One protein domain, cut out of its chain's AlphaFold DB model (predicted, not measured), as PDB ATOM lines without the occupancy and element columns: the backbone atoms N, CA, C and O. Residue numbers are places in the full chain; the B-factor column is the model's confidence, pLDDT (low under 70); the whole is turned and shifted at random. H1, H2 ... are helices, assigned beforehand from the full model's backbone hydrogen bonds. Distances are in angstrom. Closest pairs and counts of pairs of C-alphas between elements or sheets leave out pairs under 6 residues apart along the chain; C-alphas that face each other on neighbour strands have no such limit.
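This is residues 2 to 206 of the 208 residues of an uncharacterized protein of Roseibium sp. RKSG952 (UniProt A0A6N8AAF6). One long helix, H5, runs through the middle of an elongated all-helix domain, with H1 along one side of it and H6, H8 and H9 completing an up-and-down bundle. The short H2 packs on H5 and H3 on H6, H4 packs on H2, and H7 crosses the first turns of H5. The printed part has 205 residues with nine named helices, H1 to H9, and no named strand; it is compact, with a radius of gyration of the C-alphas of 18.2 A and spans of 60 by 36 by 28 A.

Start at H1, residues 2 to 26, where residues 9 to 17 alone touch the hub, H5, residues 74 to 105, opposite ways at a shallow tilt of 15 degrees; C-alphas 10 and 91 are closest, 7.1 A. H2, residues 35 to 42, touches H5 about perpendicular, at 80 degrees, and touches H4, residues 55 to 63, with C-alphas 36 and 61 closest, 5.2 A. H3, residues 44 to 51, touches H6, residues 112 to 127, with C-alphas 46 and 124 closest, 5.0 A. H5 and H6 form a hairpin at 29 degrees. H7, residues 132 to 147, touches residues 75 to 80 of H5 at a steep tilt of 63 degrees. H8, residues 157 to 179, touches H5 the same way at 39 degrees, a steep tilt, and forms a hairpin with H9, residues 189 to 204. Every O i to N i+4 pair is within hydrogen-bond range in H2 to H7 and H9, but 12 of 21 in H1 and 12 of 19 in H8.

Find C-alpha 2 at (22.206, -7.047, 24.743); H1 spans 39.5 A. H5 spans 45.5 A from C-alpha 74 at (5.929, -32.223, 51.892). H8, 30.7 A, has a kink of 35 degrees near residue 164. H9 ends at C-alpha 204, (21.004, -4.587, 42.799).

C-alphas 28 and 187 are farthest apart, 60.6 A. The printed part has no cut, and no link is long. Look for pLDDT under 70 in 48 residues, among them 2 to 34.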
ATOM      1  N   GLU A   2      23.598  -6.550  24.816       28.48
ATOM      2  CA  GLU A   2      22.206  -7.047  24.743       28.48
ATOM      3  C   GLU A   2      22.016  -8.490  24.225       28.48
ATOM      4  O   GLU A   2      21.172  -9.222  24.733       28.48
ATOM      5  N   ARG A   3      22.834  -8.969  23.274       26.55
ATOM      6  CA  ARG A   3      22.764 -10.373  22.801       26.55
ATOM      7  C   ARG A   3      23.331 -11.403  23.785       26.55
ATOM      8  O   ARG A   3      22.974 -12.570  23.690       26.55
ATOM      9  N   LYS A   4      24.213 -10.997  24.709       26.95
ATOM     10  CA  LYS A   4      24.840 -11.924  25.670       26.95
ATOM     11  C   LYS A   4      23.906 -12.224  26.845       26.95
ATOM     12  O   LYS A   4      23.772 -13.382  27.205       26.95
ATOM     13  N   ILE A   5      23.180 -11.230  27.357       34.34
ATOM     14  CA  ILE A   5      22.239 -11.403  28.481       34.34
ATOM     15  C   ILE A   5      21.087 -12.353  28.098       34.34
ATOM     16  O   ILE A   5      20.751 -13.259  28.856       34.34
ATOM     17  N   ARG A   6      20.566 -12.227  26.868       30.58
ATOM     18  CA  ARG A   6      19.453 -13.038  26.341       30.58
ATOM     19  C   ARG A   6      19.783 -14.519  26.115       30.58
ATOM     20  O   ARG A   6      18.875 -15.332  26.056       30.58
ATOM     21  N   HIS A   7      21.054 -14.874  25.925       27.36
ATOM     22  CA  HIS A   7      21.484 -16.271  25.751       27.36
ATOM     23  C   HIS A   7      22.074 -16.865  27.027       27.36
ATOM     24  O   HIS A   7      22.041 -18.074  27.193       27.36
ATOM     25  N   VAL A   8      22.564 -16.026  27.941       33.03
ATOM     26  CA  VAL A   8      23.068 -16.456  29.246       33.03
ATOM     27  C   VAL A   8      21.904 -16.800  30.177       33.03
ATOM     28  O   VAL A   8      21.921 -17.879  30.747       33.03
ATOM     29  N   PHE A   9      20.843 -15.987  30.258       35.72
ATOM     30  CA  PHE A   9      19.725 -16.290  31.163       35.72
ATOM     31  C   PHE A   9      18.902 -17.500  30.709       35.72
ATOM     32  O   PHE A   9      18.789 -18.455  31.463       35.72
ATOM     33  N   THR A  10      18.421 -17.546  29.462       33.75
ATOM     34  CA  THR A  10      17.598 -18.673  28.976       33.75
ATOM     35  C   THR A  10      18.356 -20.007  28.952       33.75
ATOM     36  O   THR A  10      17.743 -21.052  29.145       33.75
ATOM     37  N   ALA A  11      19.681 -19.994  28.752       27.59
ATOM     38  CA  ALA A  11      20.491 -21.210  28.811       27.59
ATOM     39  C   ALA A  11      20.844 -21.614  30.251       27.59
ATOM     40  O   ALA A  11      20.792 -22.803  30.545       27.59
ATOM     41  N   LEU A  12      21.162 -20.675  31.157       33.59
ATOM     42  CA  LEU A  12      21.501 -21.024  32.542       33.59
ATOM     43  C   LEU A  12      20.297 -21.514  33.340       33.59
ATOM     44  O   LEU A  12      20.437 -22.513  34.036       33.59
ATOM     45  N   THR A  13      19.118 -20.893  33.229       41.69
ATOM     46  CA  THR A  13      17.947 -21.396  33.968       41.69
ATOM     47  C   THR A  13      17.596 -22.803  33.473       41.69
ATOM     48  O   THR A  13      17.569 -23.726  34.280       41.69
ATOM     49  N   ALA A  14      17.497 -23.020  32.151       33.84
ATOM     50  CA  ALA A  14      17.241 -24.334  31.531       33.84
ATOM     51  C   ALA A  14      18.266 -25.430  31.907       33.84
ATOM     52  O   ALA A  14      17.880 -26.572  32.153       33.84
ATOM     53  N   LEU A  15      19.560 -25.097  31.992       34.41
ATOM     54  CA  LEU A  15      20.619 -26.038  32.394       34.41
ATOM     55  C   LEU A  15      20.620 -26.354  33.898       34.41
ATOM     56  O   LEU A  15      21.090 -27.423  34.285       34.41
ATOM     57  N   THR A  16      20.085 -25.467  34.740       43.00
ATOM     58  CA  THR A  16      19.951 -25.707  36.190       43.00
ATOM     59  C   THR A  16      18.705 -26.553  36.482       43.00
ATOM     60  O   THR A  16      18.789 -27.515  37.246       43.00
ATOM     61  N   PHE A  17      17.594 -26.293  35.775       44.31
ATOM     62  CA  PHE A  17      16.361 -27.098  35.821       44.31
ATOM     63  C   PHE A  17      16.603 -28.574  35.483       44.31
ATOM     64  O   PHE A  17      16.120 -29.463  36.181       44.31
ATOM     65  N   LEU A  18      17.375 -28.843  34.426       38.22
ATOM     66  CA  LEU A  18      17.595 -30.207  33.945       38.22
ATOM     67  C   LEU A  18      18.564 -31.008  34.822       38.22
ATOM     68  O   LEU A  18      18.429 -32.222  34.884       38.22
ATOM     69  N   ASN A  19      19.506 -30.374  35.528       40.00
ATOM     70  CA  ASN A  19      20.492 -31.108  36.328       40.00
ATOM     71  C   ASN A  19      20.016 -31.433  37.750       40.00
ATOM     72  O   ASN A  19      20.404 -32.465  38.274       40.00
ATOM     73  N   VAL A  20      19.154 -30.635  38.384       41.66
ATOM     74  CA  VAL A  20      18.630 -31.017  39.714       41.66
ATOM     75  C   VAL A  20      17.506 -32.057  39.577       41.66
ATOM     76  O   VAL A  20      17.463 -33.023  40.336       41.66
ATOM     77  N   ALA A  21      16.665 -31.939  38.541       41.41
ATOM     78  CA  ALA A  21      15.576 -32.882  38.270       41.41
ATOM     79  C   ALA A  21      16.029 -34.202  37.609       41.41
ATOM     80  O   ALA A  21      15.432 -35.246  37.859       41.41
ATOM     81  N   ALA A  22      17.079 -34.212  36.775       39.66
ATOM     82  CA  ALA A  22      17.560 -35.466  36.178       39.66
ATOM     83  C   ALA A  22      18.287 -36.372  37.184       39.66
ATOM     84  O   ALA A  22      18.307 -37.585  37.004       39.66
ATOM     85  N   TYR A  23      18.873 -35.797  38.234       40.34
ATOM     86  CA  TYR A  23      19.722 -36.529  39.173       40.34
ATOM     87  C   TYR A  23      18.974 -37.099  40.380       40.34
ATOM     88  O   TYR A  23      19.373 -38.121  40.928       40.34
ATOM     89  N   ALA A  24      17.853 -36.500  40.771       41.12
ATOM     90  CA  ALA A  24      17.030 -37.018  41.860       41.12
ATOM     91  C   ALA A  24      16.014 -38.100  41.404       41.12
ATOM     92  O   ALA A  24      15.207 -38.586  42.198       41.12
ATOM     93  N   ALA A  25      16.100 -38.529  40.137       41.12
ATOM     94  CA  ALA A  25      15.222 -39.499  39.483       41.12
ATOM     95  C   ALA A  25      15.530 -40.987  39.786       41.12
ATOM     96  O   ALA A  25      14.833 -41.859  39.271       41.12
ATOM     97  N   GLU A  26      16.530 -41.311  40.615       42.66
ATOM     98  CA  GLU A  26      16.855 -42.708  40.980       42.66
ATOM     99  C   GLU A  26      16.138 -43.221  42.248       42.66
ATOM    100  O   GLU A  26      16.507 -44.245  42.820       42.66
ATOM    101  N   THR A  27      15.071 -42.551  42.685       42.50
ATOM    102  CA  THR A  27      14.178 -43.056  43.743       42.50
ATOM    103  C   THR A  27      12.815 -43.378  43.136       42.50
ATOM    104  O   THR A  27      12.356 -42.638  42.270       42.50
ATOM    105  N   GLU A  28      12.216 -44.521  43.507       40.28
ATOM    106  CA  GLU A  28      10.981 -45.053  42.898       40.28
ATOM    107  C   GLU A  28       9.964 -43.938  42.589       40.28
ATOM    108  O   GLU A  28       9.692 -43.118  43.470       40.28
ATOM    109  N   PRO A  29       9.416 -43.879  41.358       44.59
ATOM    110  CA  PRO A  29       8.666 -42.719  40.901       44.59
ATOM    111  C   PRO A  29       7.426 -42.526  41.770       44.59
ATOM    112  O   PRO A  29       6.447 -43.267  41.664       44.59
ATOM    113  N   GLY A  30       7.452 -41.506  42.627       51.22
ATOM    114  CA  GLY A  30       6.225 -40.953  43.172       51.22
ATOM    115  C   GLY A  30       5.391 -40.373  42.029       51.22
ATOM    116  O   GLY A  30       5.939 -39.929  41.021       51.22
ATOM    117  N   GLU A  31       4.062 -40.387  42.164       52.81
ATOM    118  CA  GLU A  31       3.167 -39.780  41.172       52.81
ATOM    119  C   GLU A  31       3.612 -38.340  40.872       52.81
ATOM    120  O   GLU A  31       3.672 -37.501  41.778       52.81
ATOM    121  N   ALA A  32       3.962 -38.082  39.610       58.84
ATOM    122  CA  ALA A  32       4.324 -36.756  39.135       58.84
ATOM    123  C   ALA A  32       3.147 -35.795  39.340       58.84
ATOM    124  O   ALA A  32       1.996 -36.152  39.073       58.84
ATOM    125  N   ARG A  33       3.428 -34.579  39.811       62.31
ATOM    126  CA  ARG A  33       2.405 -33.541  39.995       62.31
ATOM    127  C   ARG A  33       2.443 -32.575  38.821       62.31
ATOM    128  O   ARG A  33       3.512 -32.240  38.322       62.31
ATOM    129  N   ASN A  34       1.277 -32.115  38.390       69.25
ATOM    130  CA  ASN A  34       1.183 -31.070  37.382       69.25
ATOM    131  C   ASN A  34       1.648 -29.732  37.986       69.25
ATOM    132  O   ASN A  34       1.145 -29.344  39.045       69.25
ATOM    133  N   LEU A  35       2.583 -29.022  37.340       71.31
ATOM    134  CA  LEU A  35       3.057 -27.734  37.859       71.31
ATOM    135  C   LEU A  35       1.942 -26.682  37.918       71.31
ATOM    136  O   LEU A  35       1.947 -25.866  38.833       71.31
ATOM    137  N   LEU A  36       0.957 -26.726  37.015       70.38
ATOM    138  CA  LEU A  36      -0.223 -25.857  37.050       70.38
ATOM    139  C   LEU A  36      -1.049 -26.048  38.331       70.38
ATOM    140  O   LEU A  36      -1.500 -25.067  38.923       70.38
ATOM    141  N   ASP A  37      -1.230 -27.294  38.772       73.56
ATOM    142  CA  ASP A  37      -2.011 -27.605  39.974       73.56
ATOM    143  C   ASP A  37      -1.301 -27.101  41.234       73.56
ATOM    144  O   ASP A  37      -1.916 -26.452  42.080       73.56
ATOM    145  N   VAL A  38       0.014 -27.321  41.324       72.94
ATOM    146  CA  VAL A  38       0.827 -26.817  42.441       72.94
ATOM    147  C   VAL A  38       0.806 -25.292  42.481       72.94
ATOM    148  O   VAL A  38       0.653 -24.682  43.538       72.94
ATOM    149  N   ALA A  39       0.909 -24.650  41.325       73.31
ATOM    150  CA  ALA A  39       0.942 -23.204  41.258       73.31
ATOM    151  C   ALA A  39      -0.407 -22.563  41.631       73.31
ATOM    152  O   ALA A  39      -0.443 -21.540  42.326       73.31
ATOM    153  N   HIS A  40      -1.516 -23.210  41.256       76.00
ATOM    154  CA  HIS A  40      -2.842 -22.847  41.736       76.00
ATOM    155  C   HIS A  40      -2.961 -22.953  43.256       76.00
ATOM    156  O   HIS A  40      -3.579 -22.077  43.844       76.00
ATOM    157  N   GLU A  41      -2.381 -23.960  43.911       79.88
ATOM    158  CA  GLU A  41      -2.439 -24.085  45.377       79.88
ATOM    159  C   GLU A  41      -1.728 -22.925  46.099       79.88
ATOM    160  O   GLU A  41      -2.188 -22.489  47.156       79.88
ATOM    161  N   ILE A  42      -0.636 -22.408  45.526       80.94
ATOM    162  CA  ILE A  42       0.225 -21.403  46.169       80.94
ATOM    163  C   ILE A  42      -0.273 -19.968  45.915       80.94
ATOM    164  O   ILE A  42      -0.327 -19.171  46.850       80.94
ATOM    165  N   CYS A  43      -0.652 -19.634  44.675       84.19
ATOM    166  CA  CYS A  43      -0.914 -18.254  44.229       84.19
ATOM    167  C   CYS A  43      -2.218 -18.126  43.415       84.19
ATOM    168  O   CYS A  43      -2.219 -17.609  42.294       84.19
ATOM    169  N   VAL A  44      -3.342 -18.634  43.948       82.12
ATOM    170  CA  VAL A  44      -4.638 -18.712  43.227       82.12
ATOM    171  C   VAL A  44      -5.034 -17.395  42.525       82.12
ATOM    172  O   VAL A  44      -5.425 -17.454  41.353       82.12
ATOM    173  N   PRO A  45      -5.025 -16.218  43.192       82.94
ATOM    174  CA  PRO A  45      -5.505 -14.977  42.574       82.94
ATOM    175  C   PRO A  45      -4.630 -14.504  41.405       82.94
ATOM    176  O   PRO A  45      -5.144 -14.128  40.347       82.94
ATOM    177  N   GLU A  46      -3.313 -14.550  41.580       81.00
ATOM    178  CA  GLU A  46      -2.330 -14.091  40.602       81.00
ATOM    179  C   GLU A  46      -2.347 -14.984  39.360       81.00
ATOM    180  O   GLU A  46      -2.353 -14.484  38.234       81.00
ATOM    181  N   PHE A  47      -2.473 -16.299  39.554       79.88
ATOM    182  CA  PHE A  47      -2.567 -17.259  38.456       79.88
ATOM    183  C   PHE A  47      -3.774 -17.026  37.555       79.88
ATOM    184  O   PHE A  47      -3.639 -16.949  36.334       79.88
ATOM    185  N   LYS A  48      -4.956 -16.835  38.152       80.00
ATOM    186  CA  LYS A  48      -6.178 -16.532  37.390       80.00
ATOM    187  C   LYS A  48      -6.034 -15.266  36.558       80.00
ATOM    188  O   LYS A  48      -6.584 -15.195  35.464       80.00
ATOM    189  N   THR A  49      -5.318 -14.277  37.083       82.06
ATOM    190  CA  THR A  49      -5.102 -13.003  36.401       82.06
ATOM    191  C   THR A  49      -4.158 -13.179  35.213       82.06
ATOM    192  O   THR A  49      -4.470 -12.709  34.127       82.06
ATOM    193  N   VAL A  50      -3.049 -13.910  35.367       76.81
ATOM    194  CA  VAL A  50      -2.103 -14.171  34.265       76.81
ATOM    195  C   VAL A  50      -2.769 -14.907  33.099       76.81
ATOM    196  O   VAL A  50      -2.566 -14.530  31.944       76.81
ATOM    197  N   PHE A  51      -3.613 -15.905  33.374       76.56
ATOM    198  CA  PHE A  51      -4.266 -16.695  32.321       76.56
ATOM    199  C   PHE A  51      -5.307 -15.935  31.503       76.56
ATOM    200  O   PHE A  51      -5.586 -16.326  30.375       76.56
ATOM    201  N   GLN A  52      -5.820 -14.807  31.998       79.88
ATOM    202  CA  GLN A  52      -6.664 -13.922  31.188       79.88
ATOM    203  C   GLN A  52      -5.897 -13.283  30.020       79.88
ATOM    204  O   GLN A  52      -6.518 -12.806  29.073       79.88
ATOM    205  N   PHE A  53      -4.560 -13.274  30.078       73.75
ATOM    206  CA  PHE A  53      -3.702 -12.590  29.113       73.75
ATOM    207  C   PHE A  53      -2.758 -13.520  28.331       73.75
ATOM    208  O   PHE A  53      -2.122 -13.057  27.380       73.75
ATOM    209  N   ASP A  54      -2.619 -14.797  28.714       71.19
ATOM    210  CA  ASP A  54      -1.682 -15.740  28.078       71.19
ATOM    211  C   ASP A  54      -2.128 -17.212  28.209       71.19
ATOM    212  O   ASP A  54      -1.598 -17.972  29.021       71.19
ATOM    213  N   GLU A  55      -3.104 -17.631  27.394       66.12
ATOM    214  CA  GLU A  55      -3.601 -19.023  27.356       66.12
ATOM    215  C   GLU A  55      -2.498 -20.032  26.983       66.12
ATOM    216  O   GLU A  55      -2.447 -21.134  27.523       66.12
ATOM    217  N   GLY A  56      -1.544 -19.640  26.128       70.81
ATOM    218  CA  GLY A  56      -0.414 -20.501  25.756       70.81
ATOM    219  C   GLY A  56       0.535 -20.794  26.924       70.81
ATOM    220  O   GLY A  56       1.210 -21.822  26.935       70.81
ATOM    221  N   PHE A  57       0.570 -19.918  27.930       71.75
ATOM    222  CA  PHE A  57       1.346 -20.137  29.149       71.75
ATOM    223  C   PHE A  57       0.682 -21.140  30.101       71.75
ATOM    224  O   PHE A  57       1.379 -21.886  30.790       71.75
ATOM    225  N   GLN A  58      -0.652 -21.211  30.100       71.50
ATOM    226  CA  GLN A  58      -1.389 -22.236  30.836       71.50
ATOM    227  C   GLN A  58      -1.082 -23.631  30.284       71.50
ATOM    228  O   GLN A  58      -0.748 -24.532  31.052       71.50
ATOM    229  N   ASP A  59      -1.134 -23.792  28.958       69.31
ATOM    230  CA  ASP A  59      -0.801 -25.057  28.297       69.31
ATOM    231  C   ASP A  59       0.651 -25.461  28.554       69.31
ATOM    232  O   ASP A  59       0.939 -26.637  28.773       69.31
ATOM    233  N   PHE A  60       1.574 -24.498  28.568       72.31
ATOM    234  CA  PHE A  60       2.967 -24.754  28.919       72.31
ATOM    235  C   PHE A  60       3.084 -25.363  30.326       72.31
ATOM    236  O   PHE A  60       3.590 -26.471  30.461       72.31
ATOM    237  N   LEU A  61       2.547 -24.704  31.360       72.19
ATOM    238  CA  LEU A  61       2.626 -25.204  32.741       72.19
ATOM    239  C   LEU A  61       1.894 -26.535  32.942       72.19
ATOM    240  O   LEU A  61       2.348 -27.364  33.725       72.19
ATOM    241  N   ALA A  62       0.789 -26.755  32.226       71.44
ATOM    242  CA  ALA A  62       0.028 -27.998  32.296       71.44
ATOM    243  C   ALA A  62       0.792 -29.212  31.737       71.44
ATOM    244  O   ALA A  62       0.472 -30.343  32.101       71.44
ATOM    245  N   ASN A  63       1.765 -28.986  30.848       67.19
ATOM    246  CA  ASN A  63       2.584 -30.034  30.237       67.19
ATOM    247  C   ASN A  63       3.933 -30.241  30.947       67.19
ATOM    248  O   ASN A  63       4.671 -31.157  30.586       67.19
ATOM    249  N   GLU A  64       4.244 -29.431  31.959       66.50
ATOM    250  CA  GLU A  64       5.424 -29.597  32.799       66.50
ATOM    251  C   GLU A  64       5.074 -30.422  34.049       66.50
ATOM    252  O   GLU A  64       4.053 -30.204  34.713       66.50
ATOM    253  N   LEU A  65       5.929 -31.392  34.376       56.28
ATOM    254  CA  LEU A  65       5.730 -32.302  35.502       56.28
ATOM    255  C   LEU A  65       6.740 -32.017  36.614       56.28
ATOM    256  O   LEU A  65       7.950 -32.109  36.410       56.28
ATOM    257  N   GLY A  66       6.225 -31.743  37.812       58.38
ATOM    258  CA  GLY A  66       6.992 -31.786  39.049       58.38
ATOM    259  C   GLY A  66       7.278 -33.234  39.441       58.38
ATOM    260  O   GLY A  66       6.400 -34.103  39.375       58.38
ATOM    261  N   GLN A  67       8.518 -33.508  39.838       53.81
ATOM    262  CA  GLN A  67       8.907 -34.815  40.355       53.81
ATOM    263  C   GLN A  67       8.596 -34.920  41.845       53.81
ATOM    264  O   GLN A  67       8.778 -33.972  42.602       53.81
ATOM    265  N   LYS A  68       8.174 -36.108  42.280       51.34
ATOM    266  CA  LYS A  68       7.933 -36.404  43.690       51.34
ATOM    267  C   LYS A  68       9.080 -37.247  44.244       51.34
ATOM    268  O   LYS A  68       9.195 -38.425  43.932       51.34
ATOM    269  N   TYR A  69       9.892 -36.636  45.094       62.50
ATOM    270  CA  TYR A  69      11.005 -37.255  45.834       62.50
ATOM    271  C   TYR A  69      10.534 -37.889  47.163       62.50
ATOM    272  O   TYR A  69      10.263 -37.177  48.129       62.50
ATOM    273  N   PRO A  70      10.439 -39.220  47.284       57.62
ATOM    274  CA  PRO A  70       9.840 -39.879  48.453       57.62
ATOM    275  C   PRO A  70      10.606 -39.691  49.778       57.62
ATOM    276  O   PRO A  70      10.053 -39.985  50.835       57.62
ATOM    277  N   LEU A  71      11.854 -39.210  49.738       69.06
ATOM    278  CA  LEU A  71      12.726 -39.059  50.912       69.06
ATOM    279  C   LEU A  71      12.684 -37.672  51.572       69.06
ATOM    280  O   LEU A  71      13.270 -37.502  52.637       69.06
ATOM    281  N   VAL A  72      12.002 -36.695  50.974       73.81
ATOM    282  CA  VAL A  72      11.900 -35.333  51.524       73.81
ATOM    283  C   VAL A  72      10.468 -35.037  51.971       73.81
ATOM    284  O   VAL A  72       9.497 -35.608  51.464       73.81
ATOM    285  N   SER A  73      10.329 -34.163  52.964       82.62
ATOM    286  CA  SER A  73       9.038 -33.767  53.530       82.62
ATOM    287  C   SER A  73       8.178 -33.001  52.518       82.62
ATOM    288  O   SER A  73       8.682 -32.390  51.577       82.62
ATOM    289  N   ALA A  74       6.860 -32.976  52.740       81.44
ATOM    290  CA  ALA A  74       5.929 -32.223  51.892       81.44
ATOM    291  C   ALA A  74       6.262 -30.720  51.815       81.44
ATOM    292  O   ALA A  74       6.007 -30.084  50.796       81.44
ATOM    293  N   GLU A  75       6.850 -30.152  52.867       85.00
ATOM    294  CA  GLU A  75       7.245 -28.743  52.888       85.00
ATOM    295  C   GLU A  75       8.510 -28.479  52.062       85.00
ATOM    296  O   GLU A  75       8.594 -27.461  51.379       85.00
ATOM    297  N   GLN A  76       9.472 -29.407  52.084       82.56
ATOM    298  CA  GLN A  76      10.667 -29.347  51.234       82.56
ATOM    299  C   GLN A  76      10.297 -29.485  49.755       82.56
ATOM    300  O   GLN A  76      10.798 -28.726  48.929       82.56
ATOM    301  N   HIS A  77       9.351 -30.377  49.439       79.88
ATOM    302  CA  HIS A  77       8.740 -30.449  48.107       79.88
ATOM    303  C   HIS A  77       8.134 -29.129  47.682       79.88
ATOM    304  O   HIS A  77       8.443 -28.636  46.608       79.88
ATOM    305  N   LEU A  78       7.296 -28.541  48.535       81.31
ATOM    306  CA  LEU A  78       6.609 -27.303  48.201       81.31
ATOM    307  C   LEU A  78       7.595 -26.155  47.943       81.31
ATOM    308  O   LEU A  78       7.392 -25.377  47.014       81.31
ATOM    309  N   ALA A  79       8.671 -26.061  48.730       86.12
ATOM    310  CA  ALA A  79       9.726 -25.074  48.512       86.12
ATOM    311  C   ALA A  79      10.456 -25.301  47.175       86.12
ATOM    312  O   ALA A  79      10.721 -24.341  46.447       86.12
ATOM    313  N   PHE A  80      10.731 -26.559  46.822       82.44
ATOM    314  CA  PHE A  80      11.327 -26.920  45.536       82.44
ATOM    315  C   PHE A  80      10.395 -26.628  44.354       82.44
ATOM    316  O   PHE A  80      10.806 -25.973  43.399       82.44
ATOM    317  N   ASP A  81       9.123 -27.018  44.438       80.19
ATOM    318  CA  ASP A  81       8.121 -26.721  43.413       80.19
ATOM    319  C   ASP A  81       7.962 -25.204  43.227       80.19
ATOM    320  O   ASP A  81       7.939 -24.710  42.099       80.19
ATOM    321  N   LYS A  82       7.923 -24.441  44.326       84.94
ATOM    322  CA  LYS A  82       7.871 -22.974  44.299       84.94
ATOM    323  C   LYS A  82       9.096 -22.375  43.605       84.94
ATOM    324  O   LYS A  82       8.934 -21.473  42.785       84.94
ATOM    325  N   TYR A  83      10.297 -22.892  43.875       84.25
ATOM    326  CA  TYR A  83      11.522 -22.520  43.158       84.25
ATOM    327  C   TYR A  83      11.417 -22.795  41.657       84.25
ATOM    328  O   TYR A  83      11.703 -21.908  40.846       84.25
ATOM    329  N   VAL A  84      10.959 -23.989  41.276       78.25
ATOM    330  CA  VAL A  84      10.835 -24.390  39.871       78.25
ATOM    331  C   VAL A  84       9.840 -23.491  39.136       78.25
ATOM    332  O   VAL A  84      10.175 -22.872  38.124       78.25
ATOM    333  N   ILE A  85       8.627 -23.370  39.674       79.00
ATOM    334  CA  ILE A  85       7.541 -22.582  39.086       79.00
ATOM    335  C   ILE A  85       7.926 -21.096  39.046       79.00
ATOM    336  O   ILE A  85       7.791 -20.445  38.006       79.00
ATOM    337  N   GLY A  86       8.468 -20.567  40.147       80.88
ATOM    338  CA  GLY A  86       8.951 -19.191  40.243       80.88
ATOM    339  C   GLY A  86      10.021 -18.884  39.198       80.88
ATOM    340  O   GLY A  86       9.927 -17.874  38.504       80.88
ATOM    341  N   SER A  87      10.981 -19.787  38.994       79.06
ATOM    342  CA  SER A  87      12.039 -19.623  37.993       79.06
ATOM    343  C   SER A  87      11.501 -19.610  36.555       79.06
ATOM    344  O   SER A  87      11.939 -18.796  35.739       79.06
ATOM    345  N   VAL A  88      10.521 -20.463  36.240       78.00
ATOM    346  CA  VAL A  88       9.849 -20.489  34.928       78.00
ATOM    347  C   VAL A  88       9.129 -19.168  34.657       78.00
ATOM    348  O   VAL A  88       9.300 -18.560  33.595       78.00
ATOM    349  N   ILE A  89       8.339 -18.697  35.622       79.75
ATOM    350  CA  ILE A  89       7.553 -17.467  35.473       79.75
ATOM    351  C   ILE A  89       8.475 -16.253  35.422       79.75
ATOM    352  O   ILE A  89       8.266 -15.369  34.593       79.75
ATOM    353  N   ASN A  90       9.538 -16.233  36.227       80.88
ATOM    354  CA  ASN A  90      10.540 -15.176  36.186       80.88
ATOM    355  C   ASN A  90      11.217 -15.115  34.804       80.88
ATOM    356  O   ASN A  90      11.345 -14.039  34.226       80.88
ATOM    357  N   ALA A  91      11.556 -16.259  34.197       77.69
ATOM    358  CA  ALA A  91      12.100 -16.298  32.837       77.69
ATOM    359  C   ALA A  91      11.120 -15.745  31.785       77.69
ATOM    360  O   ALA A  91      11.523 -14.963  30.915       77.69
ATOM    361  N   LYS A  92       9.829 -16.101  31.874       80.06
ATOM    362  CA  LYS A  92       8.784 -15.535  31.006       80.06
ATOM    363  C   LYS A  92       8.687 -14.022  31.183       80.06
ATOM    364  O   LYS A  92       8.667 -13.285  30.197       80.06
ATOM    365  N   GLN A  93       8.680 -13.575  32.433       83.25
ATOM    366  CA  GLN A  93       8.535 -12.177  32.789       83.25
ATOM    367  C   GLN A  93       9.721 -11.330  32.325       83.25
ATOM    368  O   GLN A  93       9.529 -10.266  31.743       83.25
ATOM    369  N   LEU A  94      10.948 -11.827  32.493       81.50
ATOM    370  CA  LEU A  94      12.158 -11.213  31.943       81.50
ATOM    371  C   LEU A  94      12.048 -11.008  30.427       81.50
ATOM    372  O   LEU A  94      12.394  -9.940  29.911       81.50
ATOM    373  N   GLY A  95      11.561 -12.025  29.710       80.50
ATOM    374  CA  GLY A  95      11.363 -11.974  28.265       80.50
ATOM    375  C   GLY A  95      10.361 -10.900  27.843       80.50
ATOM    376  O   GLY A  95      10.681 -10.065  26.990       80.50
ATOM    377  N   ASP A  96       9.183 -10.895  28.469       83.00
ATOM    378  CA  ASP A  96       8.097  -9.964  28.148       83.00
ATOM    379  C   ASP A  96       8.461  -8.522  28.538       83.00
ATOM    380  O   ASP A  96       8.314  -7.609  27.721       83.00
ATOM    381  N   MET A  97       9.063  -8.312  29.714       86.62
ATOM    382  CA  MET A  97       9.539  -6.990  30.138       86.62
ATOM    383  C   MET A  97      10.642  -6.445  29.242       86.62
ATOM    384  O   MET A  97      10.651  -5.252  28.947       86.62
ATOM    385  N   THR A  98      11.555  -7.294  28.765       86.38
ATOM    386  CA  THR A  98      12.589  -6.865  27.813       86.38
ATOM    387  C   THR A  98      11.957  -6.346  26.521       86.38
ATOM    388  O   THR A  98      12.384  -5.321  25.991       86.38
ATOM    389  N   ALA A  99      10.933  -7.034  26.005       85.94
ATOM    390  CA  ALA A  99      10.218  -6.595  24.810       85.94
ATOM    391  C   ALA A  99       9.438  -5.290  25.050       85.94
ATOM    392  O   ALA A  99       9.454  -4.408  24.193       85.94
ATOM    393  N   TYR A 100       8.812  -5.144  26.221       89.12
ATOM    394  CA  TYR A 100       8.118  -3.921  26.629       89.12
ATOM    395  C   TYR A 100       9.073  -2.720  26.734       89.12
ATOM    396  O   TYR A 100       8.811  -1.664  26.161       89.12
ATOM    397  N   ILE A 101      10.223  -2.894  27.394       90.75
ATOM    398  CA  ILE A 101      11.286  -1.882  27.506       90.75
ATOM    399  C   ILE A 101      11.791  -1.463  26.120       90.75
ATOM    400  O   ILE A 101      11.927  -0.269  25.850       90.75
ATOM    401  N   ASP A 102      12.050  -2.422  25.225       90.31
ATOM    402  CA  ASP A 102      12.463  -2.122  23.850       90.31
ATOM    403  C   ASP A 102      11.389  -1.325  23.097       90.31
ATOM    404  O   ASP A 102      11.708  -0.391  22.361       90.31
ATOM    405  N   ALA A 103      10.112  -1.656  23.288       90.88
ATOM    406  CA  ALA A 103       9.018  -0.919  22.673       90.88
ATOM    407  C   ALA A 103       8.977   0.543  23.143       90.88
ATOM    408  O   ALA A 103       8.919   1.434  22.293       90.88
ATOM    409  N   LEU A 104       9.107   0.786  24.453       92.44
ATOM    410  CA  LEU A 104       9.166   2.136  25.027       92.44
ATOM    411  C   LEU A 104      10.345   2.944  24.474       92.44
ATOM    412  O   LEU A 104      10.156   4.055  23.986       92.44
ATOM    413  N   LYS A 105      11.557   2.374  24.479       91.69
ATOM    414  CA  LYS A 105      12.769   3.063  23.996       91.69
ATOM    415  C   LYS A 105      12.690   3.452  22.521       91.69
ATOM    416  O   LYS A 105      13.270   4.452  22.117       91.69
ATOM    417  N   ASN A 106      11.981   2.662  21.718       90.50
ATOM    418  CA  ASN A 106      11.865   2.875  20.277       90.50
ATOM    419  C   ASN A 106      10.558   3.571  19.860       90.50
ATOM    420  O   ASN A 106      10.268   3.627  18.664       90.50
ATOM    421  N   GLY A 107       9.746   4.051  20.809       86.75
ATOM    422  CA  GLY A 107       8.471   4.716  20.516       86.75
ATOM    423  C   GLY A 107       7.469   3.831  19.765       86.75
ATOM    424  O   GLY A 107       6.656   4.331  18.986       86.75
ATOM    425  N   LYS A 108       7.546   2.507  19.941       88.69
ATOM    426  CA  LYS A 108       6.584   1.573  19.343       88.69
ATOM    427  C   LYS A 108       5.274   1.647  20.124       88.69
ATOM    428  O   LYS A 108       5.285   1.784  21.343       88.69
ATOM    429  N   THR A 109       4.144   1.504  19.436       81.06
ATOM    430  CA  THR A 109       2.838   1.400  20.097       81.06
ATOM    431  C   THR A 109       2.805   0.174  21.003       81.06
ATOM    432  O   THR A 109       3.133  -0.931  20.567       81.06
ATOM    433  N   ILE A 110       2.375   0.372  22.247       81.88
ATOM    434  CA  ILE A 110       2.185  -0.695  23.225       81.88
ATOM    435  C   ILE A 110       0.695  -0.807  23.509       81.88
ATOM    436  O   ILE A 110       0.041   0.201  23.760       81.88
ATOM    437  N   SER A 111       0.149  -2.020  23.436       78.25
ATOM    438  CA  SER A 111      -1.237  -2.245  23.841       78.25
ATOM    439  C   SER A 111      -1.352  -2.258  25.364       78.25
ATOM    440  O   SER A 111      -0.465  -2.776  26.048       78.25
ATOM    441  N   ASP A 112      -2.479  -1.772  25.887       74.00
ATOM    442  CA  ASP A 112      -2.790  -1.846  27.323       74.00
ATOM    443  C   ASP A 112      -2.707  -3.290  27.837       74.00
ATOM    444  O   ASP A 112      -2.114  -3.548  28.882       74.00
ATOM    445  N   THR A 113      -3.127  -4.255  27.014       81.19
ATOM    446  CA  THR A 113      -3.018  -5.695  27.287       81.19
ATOM    447  C   THR A 113      -1.585  -6.147  27.580       81.19
ATOM    448  O   THR A 113      -1.373  -7.030  28.404       81.19
ATOM    449  N   THR A 114      -0.573  -5.553  26.940       82.62
ATOM    450  CA  THR A 114       0.835  -5.933  27.162       82.62
ATOM    451  C   THR A 114       1.340  -5.420  28.509       82.62
ATOM    452  O   THR A 114       2.065  -6.129  29.216       82.62
ATOM    453  N   ARG A 115       0.943  -4.199  28.889       86.62
ATOM    454  CA  ARG A 115       1.265  -3.611  30.196       86.62
ATOM    455  C   ARG A 115       0.563  -4.374  31.320       86.62
ATOM    456  O   ARG A 115       1.206  -4.730  32.304       86.62
ATOM    457  N   GLU A 116      -0.724  -4.667  31.151       87.56
ATOM    458  CA  GLU A 116      -1.536  -5.430  32.107       87.56
ATOM    459  C   GLU A 116      -1.005  -6.851  32.293       87.56
ATOM    460  O   GLU A 116      -0.779  -7.271  33.427       87.56
ATOM    461  N   LYS A 117      -0.688  -7.551  31.197       86.94
ATOM    462  CA  LYS A 117      -0.036  -8.865  31.241       86.94
ATOM    463  C   LYS A 117       1.272  -8.824  32.030       86.94
ATOM    464  O   LYS A 117       1.494  -9.660  32.904       86.94
ATOM    465  N   SER A 118       2.129  -7.849  31.734       87.69
ATOM    466  CA  SER A 118       3.413  -7.690  32.423       87.69
ATOM    467  C   SER A 118       3.220  -7.406  33.915       87.69
ATOM    468  O   SER A 118       3.959  -7.932  34.741       87.69
ATOM    469  N   SER A 119       2.202  -6.619  34.277       89.56
ATOM    470  CA  SER A 119       1.835  -6.362  35.674       89.56
ATOM    471  C   SER A 119       1.320  -7.619  36.380       89.56
ATOM    472  O   SER A 119       1.688  -7.866  37.527       89.56
ATOM    473  N   ALA A 120       0.492  -8.424  35.709       89.19
ATOM    474  CA  ALA A 120      -0.026  -9.678  36.248       89.19
ATOM    475  C   ALA A 120       1.104 -10.685  36.510       89.19
ATOM    476  O   ALA A 120       1.168 -11.284  37.582       89.19
ATOM    477  N   LEU A 121       2.039 -10.814  35.564       86.94
ATOM    478  CA  LEU A 121       3.215 -11.664  35.715       86.94
ATOM    479  C   LEU A 121       4.122 -11.198  36.865       86.94
ATOM    480  O   LEU A 121       4.572 -12.043  37.633       86.94
ATOM    481  N   LEU A 122       4.350  -9.888  37.057       88.25
ATOM    482  CA  LEU A 122       5.096  -9.390  38.229       88.25
ATOM    483  C   LEU A 122       4.430  -9.777  39.547       88.25
ATOM    484  O   LEU A 122       5.119 -10.229  40.458       88.25
ATOM    485  N   SER A 123       3.108  -9.610  39.638       88.69
ATOM    486  CA  SER A 123       2.350  -9.992  40.833       88.69
ATOM    487  C   SER A 123       2.517 -11.480  41.132       88.69
ATOM    488  O   SER A 123       2.696 -11.872  42.282       88.69
ATOM    489  N   LEU A 124       2.506 -12.310  40.087       87.12
ATOM    490  CA  LEU A 124       2.685 -13.743  40.233       87.12
ATOM    491  C   LEU A 124       4.104 -14.120  40.685       87.12
ATOM    492  O   LEU A 124       4.249 -14.942  41.589       87.12
ATOM    493  N   VAL A 125       5.145 -13.505  40.112       85.81
ATOM    494  CA  VAL A 125       6.527 -13.730  40.575       85.81
ATOM    495  C   VAL A 125       6.688 -13.285  42.032       85.81
ATOM    496  O   VAL A 125       7.337 -13.978  42.806       85.81
ATOM    497  N   GLU A 126       6.075 -12.170  42.434       86.31
ATOM    498  CA  GLU A 126       6.125 -11.696  43.820       86.31
ATOM    499  C   GLU A 126       5.468 -12.677  44.799       86.31
ATOM    500  O   GLU A 126       6.033 -12.947  45.858       86.31
ATOM    501  N   CYS A 127       4.329 -13.269  44.432       88.88
ATOM    502  CA  CYS A 127       3.693 -14.312  45.237       88.88
ATOM    503  C   CYS A 127       4.572 -15.576  45.361       88.88
ATOM    504  O   CYS A 127       4.661 -16.188  46.427       88.88
ATOM    505  N   LEU A 128       5.279 -15.941  44.288       87.12
ATOM    506  CA  LEU A 128       6.167 -17.107  44.240       87.12
ATOM    507  C   LEU A 128       7.584 -16.841  44.762       87.12
ATOM    508  O   LEU A 128       8.422 -17.743  44.733       87.12
ATOM    509  N   ARG A 129       7.857 -15.640  45.272       87.75
ATOM    510  CA  ARG A 129       9.176 -15.264  45.778       87.75
ATOM    511  C   ARG A 129       9.636 -16.206  46.889       87.75
ATOM    512  O   ARG A 129       8.896 -16.457  47.845       87.75
ATOM    513  N   ILE A 130      10.871 -16.690  46.779       89.12
ATOM    514  CA  ILE A 130      11.495 -17.565  47.777       89.12
ATOM    515  C   ILE A 130      11.683 -16.791  49.084       89.12
ATOM    516  O   ILE A 130      12.269 -15.709  49.115       89.12
ATOM    517  N   THR A 131      11.109 -17.321  50.162       90.44
ATOM    518  CA  THR A 131      11.237 -16.761  51.511       90.44
ATOM    519  C   THR A 131      12.438 -17.364  52.232       90.44
ATOM    520  O   THR A 131      12.917 -18.431  51.864       90.44
ATOM    521  N   THR A 132      12.868 -16.754  53.336       91.38
ATOM    522  CA  THR A 132      13.934 -17.312  54.186       91.38
ATOM    523  C   THR A 132      13.626 -18.726  54.698       91.38
ATOM    524  O   THR A 132      14.542 -19.513  54.923       91.38
ATOM    525  N   ASP A 133      12.354 -19.081  54.897       94.56
ATOM    526  CA  ASP A 133      11.992 -20.447  55.292       94.56
ATOM    527  C   ASP A 133      12.014 -21.417  54.103       94.56
ATOM    528  O   ASP A 133      12.375 -22.580  54.277       94.56
ATOM    529  N   ASP A 134      11.706 -20.944  52.893       92.69
ATOM    530  CA  ASP A 134      11.889 -21.730  51.669       92.69
ATOM    531  C   ASP A 134      13.380 -21.999  51.411       92.69
ATOM    532  O   ASP A 134      13.740 -23.123  51.082       92.69
ATOM    533  N   GLU A 135      14.263 -21.020  51.639       92.56
ATOM    534  CA  GLU A 135      15.720 -21.195  51.517       92.56
ATOM    535  C   GLU A 135      16.250 -22.296  52.442       92.56
ATOM    536  O   GLU A 135      17.032 -23.141  52.009       92.56
ATOM    537  N   LYS A 136      15.800 -22.330  53.704       94.56
ATOM    538  CA  LYS A 136      16.179 -23.400  54.645       94.56
ATOM    539  C   LYS A 136      15.724 -24.765  54.138       94.56
ATOM    540  O   LYS A 136      16.512 -25.702  54.115       94.56
ATOM    541  N   ARG A 137      14.473 -24.863  53.681       93.31
ATOM    542  CA  ARG A 137      13.904 -26.106  53.140       93.31
ATOM    543  C   ARG A 137      14.618 -26.561  51.867       93.31
ATOM    544  O   ARG A 137      14.829 -27.755  51.689       93.31
ATOM    545  N   LEU A 138      15.021 -25.628  51.006       89.31
ATOM    546  CA  LEU A 138      15.825 -25.908  49.815       89.31
ATOM    547  C   LEU A 138      17.238 -26.373  50.179       89.31
ATOM    548  O   LEU A 138      17.756 -27.279  49.533       89.31
ATOM    549  N   ALA A 139      17.856 -25.793  51.211       91.00
ATOM    550  CA  ALA A 139      19.150 -26.255  51.705       91.00
ATOM    551  C   ALA A 139      19.062 -27.702  52.214       91.00
ATOM    552  O   ALA A 139      19.826 -28.549  51.764       91.00
ATOM    553  N   GLU A 140      18.067 -28.012  53.049       89.69
ATOM    554  CA  GLU A 140      17.834 -29.378  53.535       89.69
ATOM    555  C   GLU A 140      17.522 -30.360  52.392       89.69
ATOM    556  O   GLU A 140      17.986 -31.499  52.402       89.69
ATOM    557  N   PHE A 141      16.759 -29.926  51.384       84.88
ATOM    558  CA  PHE A 141      16.500 -30.713  50.177       84.88
ATOM    559  C   PHE A 141      17.800 -31.067  49.435       84.88
ATOM    560  O   PHE A 141      17.996 -32.217  49.038       84.88
ATOM    561  N   ILE A 142      18.699 -30.089  49.263       83.81
ATOM    562  CA  ILE A 142      20.006 -30.292  48.628       83.81
ATOM    563  C   ILE A 142      20.867 -31.242  49.466       83.81
ATOM    564  O   ILE A 142      21.458 -32.159  48.896       83.81
ATOM    565  N   ASP A 143      20.900 -31.070  50.790       85.50
ATOM    566  CA  ASP A 143      21.684 -31.913  51.699       85.50
ATOM    567  C   ASP A 143      21.283 -33.388  51.571       85.50
ATOM    568  O   ASP A 143      22.146 -34.242  51.365       85.50
ATOM    569  N   VAL A 144      19.978 -33.693  51.564       81.25
ATOM    570  CA  VAL A 144      19.475 -35.061  51.338       81.25
ATOM    571  C   VAL A 144      19.927 -35.605  49.979       81.25
ATOM    572  O   VAL A 144      20.329 -36.766  49.870       81.25
ATOM    573  N   GLY A 145      19.892 -34.779  48.929       76.06
ATOM    574  CA  GLY A 145      20.359 -35.165  47.598       76.06
ATOM    575  C   GLY A 145      21.863 -35.453  47.545       76.06
ATOM    576  O   GLY A 145      22.279 -36.406  46.883       76.06
ATOM    577  N   VAL A 146      22.680 -34.670  48.254       79.69
ATOM    578  CA  VAL A 146      24.134 -34.871  48.358       79.69
ATOM    579  C   VAL A 146      24.455 -36.129  49.164       79.69
ATOM    580  O   VAL A 146      25.260 -36.948  48.719       79.69
ATOM    581  N   GLU A 147      23.807 -36.324  50.315       80.62
ATOM    582  CA  GLU A 147      23.987 -37.504  51.171       80.62
ATOM    583  C   GLU A 147      23.596 -38.804  50.458       80.62
ATOM    584  O   GLU A 147      24.275 -39.822  50.601       80.62
ATOM    585  N   ALA A 148      22.540 -38.762  49.640       75.50
ATOM    586  CA  ALA A 148      22.110 -39.886  48.815       75.50
ATOM    587  C   ALA A 148      23.041 -40.165  47.616       75.50
ATOM    588  O   ALA A 148      22.864 -41.172  46.934       75.50
ATOM    589  N   GLY A 149      24.025 -39.297  47.344       71.44
ATOM    590  CA  GLY A 149      24.917 -39.404  46.185       71.44
ATOM    591  C   GLY A 149      24.282 -38.971  44.860       71.44
ATOM    592  O   GLY A 149      24.890 -39.153  43.807       71.44
ATOM    593  N   ASN A 150      23.088 -38.377  44.911       66.25
ATOM    594  CA  ASN A 150      22.358 -37.898  43.743       66.25
ATOM    595  C   ASN A 150      22.845 -36.509  43.311       66.25
ATOM    596  O   ASN A 150      22.851 -36.205  42.127       66.25
ATOM    597  N   LEU A 151      23.304 -35.665  44.239       67.00
ATOM    598  CA  LEU A 151      23.851 -34.343  43.927       67.00
ATOM    599  C   LEU A 151      25.363 -34.272  44.192       67.00
ATOM    600  O   LEU A 151      25.855 -34.856  45.161       67.00
ATOM    601  N   PRO A 152      26.132 -33.525  43.376       74.25
ATOM    602  CA  PRO A 152      27.530 -33.245  43.677       74.25
ATOM    603  C   PRO A 152      27.689 -32.493  45.005       74.25
ATOM    604  O   PRO A 152      26.978 -31.529  45.265       74.25
ATOM    605  N   SER A 153      28.713 -32.836  45.789       80.88
ATOM    606  CA  SER A 153      28.951 -32.277  47.133       80.88
ATOM    607  C   SER A 153      29.280 -30.776  47.196       80.88
ATOM    608  O   SER A 153      29.513 -30.248  48.277       80.88
ATOM    609  N   HIS A 154      29.399 -30.104  46.050       79.44
ATOM    610  CA  HIS A 154      29.634 -28.661  45.963       79.44
ATOM    611  C   HIS A 154      28.360 -27.869  45.638       79.44
ATOM    612  O   HIS A 154      28.412 -26.642  45.607       79.44
ATOM    613  N   VAL A 155      27.240 -28.546  45.364       76.88
ATOM    614  CA  VAL A 155      25.941 -27.898  45.169       76.88
ATOM    615  C   VAL A 155      25.425 -27.428  46.525       76.88
ATOM    616  O   VAL A 155      25.437 -28.181  47.492       76.88
ATOM    617  N   ASN A 156      24.985 -26.174  46.595       82.25
ATOM    618  CA  ASN A 156      24.395 -25.572  47.789       82.25
ATOM    619  C   ASN A 156      23.270 -24.594  47.411       82.25
ATOM    620  O   ASN A 156      23.105 -24.234  46.240       82.25
ATOM    621  N   VAL A 157      22.497 -24.146  48.403       85.00
ATOM    622  CA  VAL A 157      21.346 -23.257  48.171       85.00
ATOM    623  C   VAL A 157      21.744 -21.923  47.529       85.00
ATOM    624  O   VAL A 157      21.038 -21.422  46.658       85.00
ATOM    625  N   GLU A 158      22.912 -21.378  47.871       84.75
ATOM    626  CA  GLU A 158      23.422 -20.133  47.288       84.75
ATOM    627  C   GLU A 158      23.659 -20.280  45.778       84.75
ATOM    628  O   GLU A 158      23.217 -19.451  44.982       84.75
ATOM    629  N   SER A 159      24.293 -21.379  45.362       77.25
ATOM    630  CA  SER A 159      24.538 -21.677  43.951       77.25
ATOM    631  C   SER A 159      23.232 -21.846  43.168       77.25
ATOM    632  O   SER A 159      23.128 -21.333  42.053       77.25
ATOM    633  N   LEU A 160      22.221 -22.481  43.781       78.38
ATOM    634  CA  LEU A 160      20.891 -22.684  43.202       78.38
ATOM    635  C   LEU A 160      20.145 -21.356  42.996       78.38
ATOM    636  O   LEU A 160      19.510 -21.154  41.958       78.38
ATOM    637  N   LEU A 161      20.228 -20.455  43.978       84.19
ATOM    638  CA  LEU A 161      19.452 -19.216  44.005       84.19
ATOM    639  C   LEU A 161      20.168 -18.021  43.370       84.19
ATOM    640  O   LEU A 161      19.501 -17.055  43.016       84.19
ATOM    641  N   SER A 162      21.488 -18.061  43.159       77.38
ATOM    642  CA  SER A 162      22.267 -16.903  42.676       77.38
ATOM    643  C   SER A 162      21.682 -16.231  41.420       77.38
ATOM    644  O   SER A 162      21.502 -15.008  41.376       77.38
ATOM    645  N   ALA A 163      21.325 -17.025  40.405       69.00
ATOM    646  CA  ALA A 163      20.749 -16.533  39.156       69.00
ATOM    647  C   ALA A 163      19.319 -16.005  39.344       69.00
ATOM    648  O   ALA A 163      18.947 -15.005  38.724       69.00
ATOM    649  N   GLN A 164      18.532 -16.653  40.207       78.00
ATOM    650  CA  GLN A 164      17.171 -16.232  40.516       78.00
ATOM    651  C   GLN A 164      17.169 -14.916  41.294       78.00
ATOM    652  O   GLN A 164      16.488 -13.985  40.881       78.00
ATOM    653  N   ASN A 165      17.995 -14.794  42.329       81.06
ATOM    654  CA  ASN A 165      18.119 -13.593  43.152       81.06
ATOM    655  C   ASN A 165      18.556 -12.377  42.320       81.06
ATOM    656  O   ASN A 165      17.974 -11.296  42.429       81.06
ATOM    657  N   SER A 166      19.520 -12.575  41.414       76.50
ATOM    658  CA  SER A 166      19.971 -11.527  40.489       76.50
ATOM    659  C   SER A 166      18.851 -11.073  39.539       76.50
ATOM    660  O   SER A 166      18.663  -9.876  39.315       76.50
ATOM    661  N   ALA A 167      18.088 -12.019  38.981       76.44
ATOM    662  CA  ALA A 167      16.950 -11.719  38.111       76.44
ATOM    663  C   ALA A 167      15.802 -11.028  38.857       76.44
ATOM    664  O   ALA A 167      15.242 -10.048  38.356       76.44
ATOM    665  N   GLU A 168      15.465 -11.536  40.046       81.25
ATOM    666  CA  GLU A 168      14.403 -11.010  40.896       81.25
ATOM    667  C   GLU A 168      14.675  -9.561  41.280       81.25
ATOM    668  O   GLU A 168      13.792  -8.724  41.103       81.25
ATOM    669  N   CYS A 169      15.893  -9.236  41.721       83.81
ATOM    670  CA  CYS A 169      16.229  -7.853  42.037       83.81
ATOM    671  C   CYS A 169      16.075  -6.955  40.801       83.81
ATOM    672  O   CYS A 169      15.296  -6.000  40.814       83.81
ATOM    673  N   MET A 170      16.766  -7.295  39.707       78.44
ATOM    674  CA  MET A 170      16.905  -6.396  38.562       78.44
ATOM    675  C   MET A 170      15.592  -6.123  37.838       78.44
ATOM    676  O   MET A 170      15.269  -4.968  37.582       78.44
ATOM    677  N   TYR A 171      14.833  -7.152  37.473       74.69
ATOM    678  CA  TYR A 171      13.688  -6.970  36.576       74.69
ATOM    679  C   TYR A 171      12.344  -7.113  37.271       74.69
ATOM    680  O   TYR A 171      11.386  -6.457  36.861       74.69
ATOM    681  N   THR A 172      12.267  -7.928  38.317       79.38
ATOM    682  CA  THR A 172      10.990  -8.237  38.962       79.38
ATOM    683  C   THR A 172      10.661  -7.239  40.065       79.38
ATOM    684  O   THR A 172       9.548  -6.720  40.122       79.38
ATOM    685  N   ILE A 173      11.626  -6.930  40.928       78.00
ATOM    686  CA  ILE A 173      11.398  -6.094  42.107       78.00
ATOM    687  C   ILE A 173      11.596  -4.613  41.772       78.00
ATOM    688  O   ILE A 173      10.774  -3.788  42.175       78.00
ATOM    689  N   GLU A 174      12.629  -4.275  40.998       87.56
ATOM    690  CA  GLU A 174      13.023  -2.880  40.772       87.56
ATOM    691  C   GLU A 174      12.658  -2.361  39.370       87.56
ATOM    692  O   GLU A 174      11.736  -1.544  39.235       87.56
ATOM    693  N   ALA A 175      13.339  -2.811  38.302       89.50
ATOM    694  CA  ALA A 175      13.221  -2.149  36.998       89.50
ATOM    695  C   ALA A 175      11.823  -2.302  36.393       89.50
ATOM    696  O   ALA A 175      11.238  -1.315  35.947       89.50
ATOM    697  N   GLY A 176      11.265  -3.517  36.381       88.25
ATOM    698  CA  GLY A 176       9.988  -3.784  35.721       88.25
ATOM    699  C   GLY A 176       8.834  -2.998  36.333       88.25
ATOM    700  O   GLY A 176       8.078  -2.354  35.606       88.25
ATOM    701  N   ARG A 177       8.752  -2.949  37.666       89.06
ATOM    702  CA  ARG A 177       7.721  -2.186  38.389       89.06
ATOM    703  C   ARG A 177       7.753  -0.699  38.047       89.06
ATOM    704  O   ARG A 177       6.712  -0.097  37.797       89.06
ATOM    705  N   ARG A 178       8.948  -0.109  37.998       93.31
ATOM    706  CA  ARG A 178       9.128   1.323  37.722       93.31
ATOM    707  C   ARG A 178       8.896   1.659  36.255       93.31
ATOM    708  O   ARG A 178       8.242   2.654  35.959       93.31
ATOM    709  N   VAL A 179       9.374   0.816  35.340       93.56
ATOM    710  CA  VAL A 179       9.152   0.987  33.899       93.56
ATOM    711  C   VAL A 179       7.663   0.893  33.549       93.56
ATOM    712  O   VAL A 179       7.183   1.664  32.720       93.56
ATOM    713  N   LEU A 180       6.899   0.017  34.209       92.19
ATOM    714  CA  LEU A 180       5.449  -0.062  34.013       92.19
ATOM    715  C   LEU A 180       4.699   1.196  34.472       92.19
ATOM    716  O   LEU A 180       3.531   1.333  34.120       92.19
ATOM    717  N   ALA A 181       5.312   2.106  35.234       92.12
ATOM    718  CA  ALA A 181       4.702   3.374  35.635       92.12
ATOM    719  C   ALA A 181       4.968   4.525  34.646       92.12
ATOM    720  O   ALA A 181       4.334   5.573  34.760       92.12
ATOM    721  N   VAL A 182       5.878   4.338  33.685       92.44
ATOM    722  CA  VAL A 182       6.221   5.361  32.689       92.44
ATOM    723  C   VAL A 182       5.058   5.556  31.713       92.44
ATOM    724  O   VAL A 182       4.478   4.589  31.214       92.44
ATOM    725  N   ASP A 183       4.727   6.814  31.421       91.44
ATOM    726  CA  ASP A 183       3.775   7.162  30.367       91.44
ATOM    727  C   ASP A 183       4.408   6.899  28.992       91.44
ATOM    728  O   ASP A 183       5.355   7.572  28.586       91.44
ATOM    729  N   ALA A 184       3.870   5.917  28.264       89.62
ATOM    730  CA  ALA A 184       4.359   5.526  26.942       89.62
ATOM    731  C   ALA A 184       4.218   6.633  25.878       89.62
ATOM    732  O   ALA A 184       4.841   6.537  24.822       89.62
ATOM    733  N   SER A 185       3.407   7.665  26.135       89.12
ATOM    734  CA  SER A 185       3.219   8.815  25.244       89.12
ATOM    735  C   SER A 185       4.144  10.001  25.550       89.12
ATOM    736  O   SER A 185       4.168  10.970  24.787       89.12
ATOM    737  N   ALA A 186       4.920   9.935  26.639       92.19
ATOM    738  CA  ALA A 186       5.833  11.000  27.030       92.19
ATOM    739  C   ALA A 186       6.976  11.178  26.014       92.19
ATOM    740  O   ALA A 186       7.547  10.214  25.503       92.19
ATOM    741  N   ALA A 187       7.349  12.433  25.744       92.69
ATOM    742  CA  ALA A 187       8.400  12.759  24.776       92.69
ATOM    743  C   ALA A 187       9.804  12.292  25.213       92.69
ATOM    744  O   ALA A 187      10.669  12.074  24.370       92.69
ATOM    745  N   ASP A 188      10.022  12.132  26.518       95.31
ATOM    746  CA  ASP A 188      11.276  11.725  27.157       95.31
ATOM    747  C   ASP A 188      11.247  10.266  27.658       95.31
ATOM    748  O   ASP A 188      12.088   9.861  28.459       95.31
ATOM    749  N   VAL A 189      10.304   9.447  27.172       94.69
ATOM    750  CA  VAL A 189      10.120   8.042  27.588       94.69
ATOM    751  C   VAL A 189      11.419   7.224  27.544       94.69
ATOM    752  O   VAL A 189      11.709   6.464  28.469       94.69
ATOM    753  N   SER A 190      12.242   7.406  26.505       95.12
ATOM    754  CA  SER A 190      13.521   6.698  26.361       95.12
ATOM    755  C   SER A 190      14.505   7.059  27.478       95.12
ATOM    756  O   SER A 190      15.171   6.172  28.016       95.12
ATOM    757  N   ASP A 191      14.576   8.338  27.848       96.38
ATOM    758  CA  ASP A 191      15.494   8.831  28.877       96.38
ATOM    759  C   ASP A 191      15.038   8.382  30.269       96.38
ATOM    760  O   ASP A 191      15.854   7.920  31.069       96.38
ATOM    761  N   GLN A 192      13.727   8.417  30.538       96.56
ATOM    762  CA  GLN A 192      13.153   7.909  31.788       96.56
ATOM    763  C   GLN A 192      13.455   6.418  31.987       96.56
ATOM    764  O   GLN A 192      13.902   6.005  33.059       96.56
ATOM    765  N   VAL A 193      13.250   5.600  30.949       94.81
ATOM    766  CA  VAL A 193      13.541   4.160  31.002       94.81
ATOM    767  C   VAL A 193      15.035   3.911  31.206       94.81
ATOM    768  O   VAL A 193      15.399   3.081  32.037       94.81
ATOM    769  N   GLN A 194      15.907   4.633  30.498       94.00
ATOM    770  CA  GLN A 194      17.355   4.485  30.653       94.00
ATOM    771  C   GLN A 194      17.811   4.831  32.079       94.00
ATOM    772  O   GLN A 194      18.557   4.058  32.681       94.00
ATOM    773  N   PHE A 195      17.301   5.926  32.647       95.31
ATOM    774  CA  PHE A 195      17.582   6.314  34.028       95.31
ATOM    775  C   PHE A 195      17.158   5.233  35.034       95.31
ATOM    776  O   PHE A 195      17.921   4.893  35.937       95.31
ATOM    777  N   ILE A 196      15.961   4.653  34.867       94.50
ATOM    778  CA  ILE A 196      15.474   3.570  35.736       94.50
ATOM    779  C   ILE A 196      16.401   2.352  35.675       94.50
ATOM    780  O   ILE A 196      16.705   1.773  36.719       94.50
ATOM    781  N   LEU A 197      16.843   1.954  34.479       90.50
ATOM    782  CA  LEU A 197      17.706   0.784  34.299       90.50
ATOM    783  C   LEU A 197      19.068   0.966  34.981       90.50
ATOM    784  O   LEU A 197      19.536   0.047  35.651       90.50
ATOM    785  N   GLU A 198      19.682   2.142  34.846       90.12
ATOM    786  CA  GLU A 198      20.978   2.454  35.465       90.12
ATOM    787  C   GLU A 198      20.889   2.542  36.995       90.12
ATOM    788  O   GLU A 198      21.715   1.954  37.695       90.12
ATOM    789  N   ASP A 199      19.864   3.218  37.525       91.25
ATOM    790  CA  ASP A 199      19.627   3.296  38.975       91.25
ATOM    791  C   ASP A 199      19.318   1.915  39.570       91.25
ATOM    792  O   ASP A 199      19.804   1.589  40.650       91.25
ATOM    793  N   THR A 200      18.568   1.073  38.852       89.06
ATOM    794  CA  THR A 200      18.278  -0.301  39.288       89.06
ATOM    795  C   THR A 200      19.539  -1.161  39.329       89.06
ATOM    796  O   THR A 200      19.799  -1.800  40.347       89.06
ATOM    797  N   ALA A 201      20.352  -1.138  38.264       84.88
ATOM    798  CA  ALA A 201      21.627  -1.856  38.225       84.88
ATOM    799  C   ALA A 201      22.514  -1.475  39.414       84.88
ATOM    800  O   ALA A 201      22.966  -2.342  40.157       84.88
ATOM    801  N   GLY A 202      22.664  -0.173  39.668       82.00
ATOM    802  CA  GLY A 202      23.480   0.325  40.773       82.00
ATOM    803  C   GLY A 202      22.945   0.011  42.176       82.00
ATOM    804  O   GLY A 202      23.695   0.180  43.139       82.00
ATOM    805  N   ARG A 203      21.679  -0.399  42.324       82.94
ATOM    806  CA  ARG A 203      21.104  -0.860  43.601       82.94
ATOM    807  C   ARG A 203      21.266  -2.363  43.762       82.94
ATOM    808  O   ARG A 203      21.819  -2.794  44.762       82.94
ATOM    809  N   CYS A 204      20.890  -3.134  42.748       81.88
ATOM    810  CA  CYS A 204      21.004  -4.587  42.799       81.88
ATOM    811  C   CYS A 204      22.456  -5.071  42.870       81.88
ATOM    812  O   CYS A 204      22.717  -6.069  43.521       81.88
ATOM    813  N   GLU A 205      23.421  -4.360  42.280       71.50
ATOM    814  CA  GLU A 205      24.851  -4.682  42.426       71.50
ATOM    815  C   GLU A 205      25.426  -4.367  43.820       71.50
ATOM    816  O   GLU A 205      26.542  -4.781  44.114       71.50
ATOM    817  N   LYS A 206      24.720  -3.605  44.670       57.81
ATOM    818  CA  LYS A 206      25.177  -3.270  46.035       57.81
ATOM    819  C   LYS A 206      24.679  -4.242  47.102       57.81
ATOM    820  O   LYS A 206      25.211  -4.216  48.210       57.81
TER     821      LYS A 206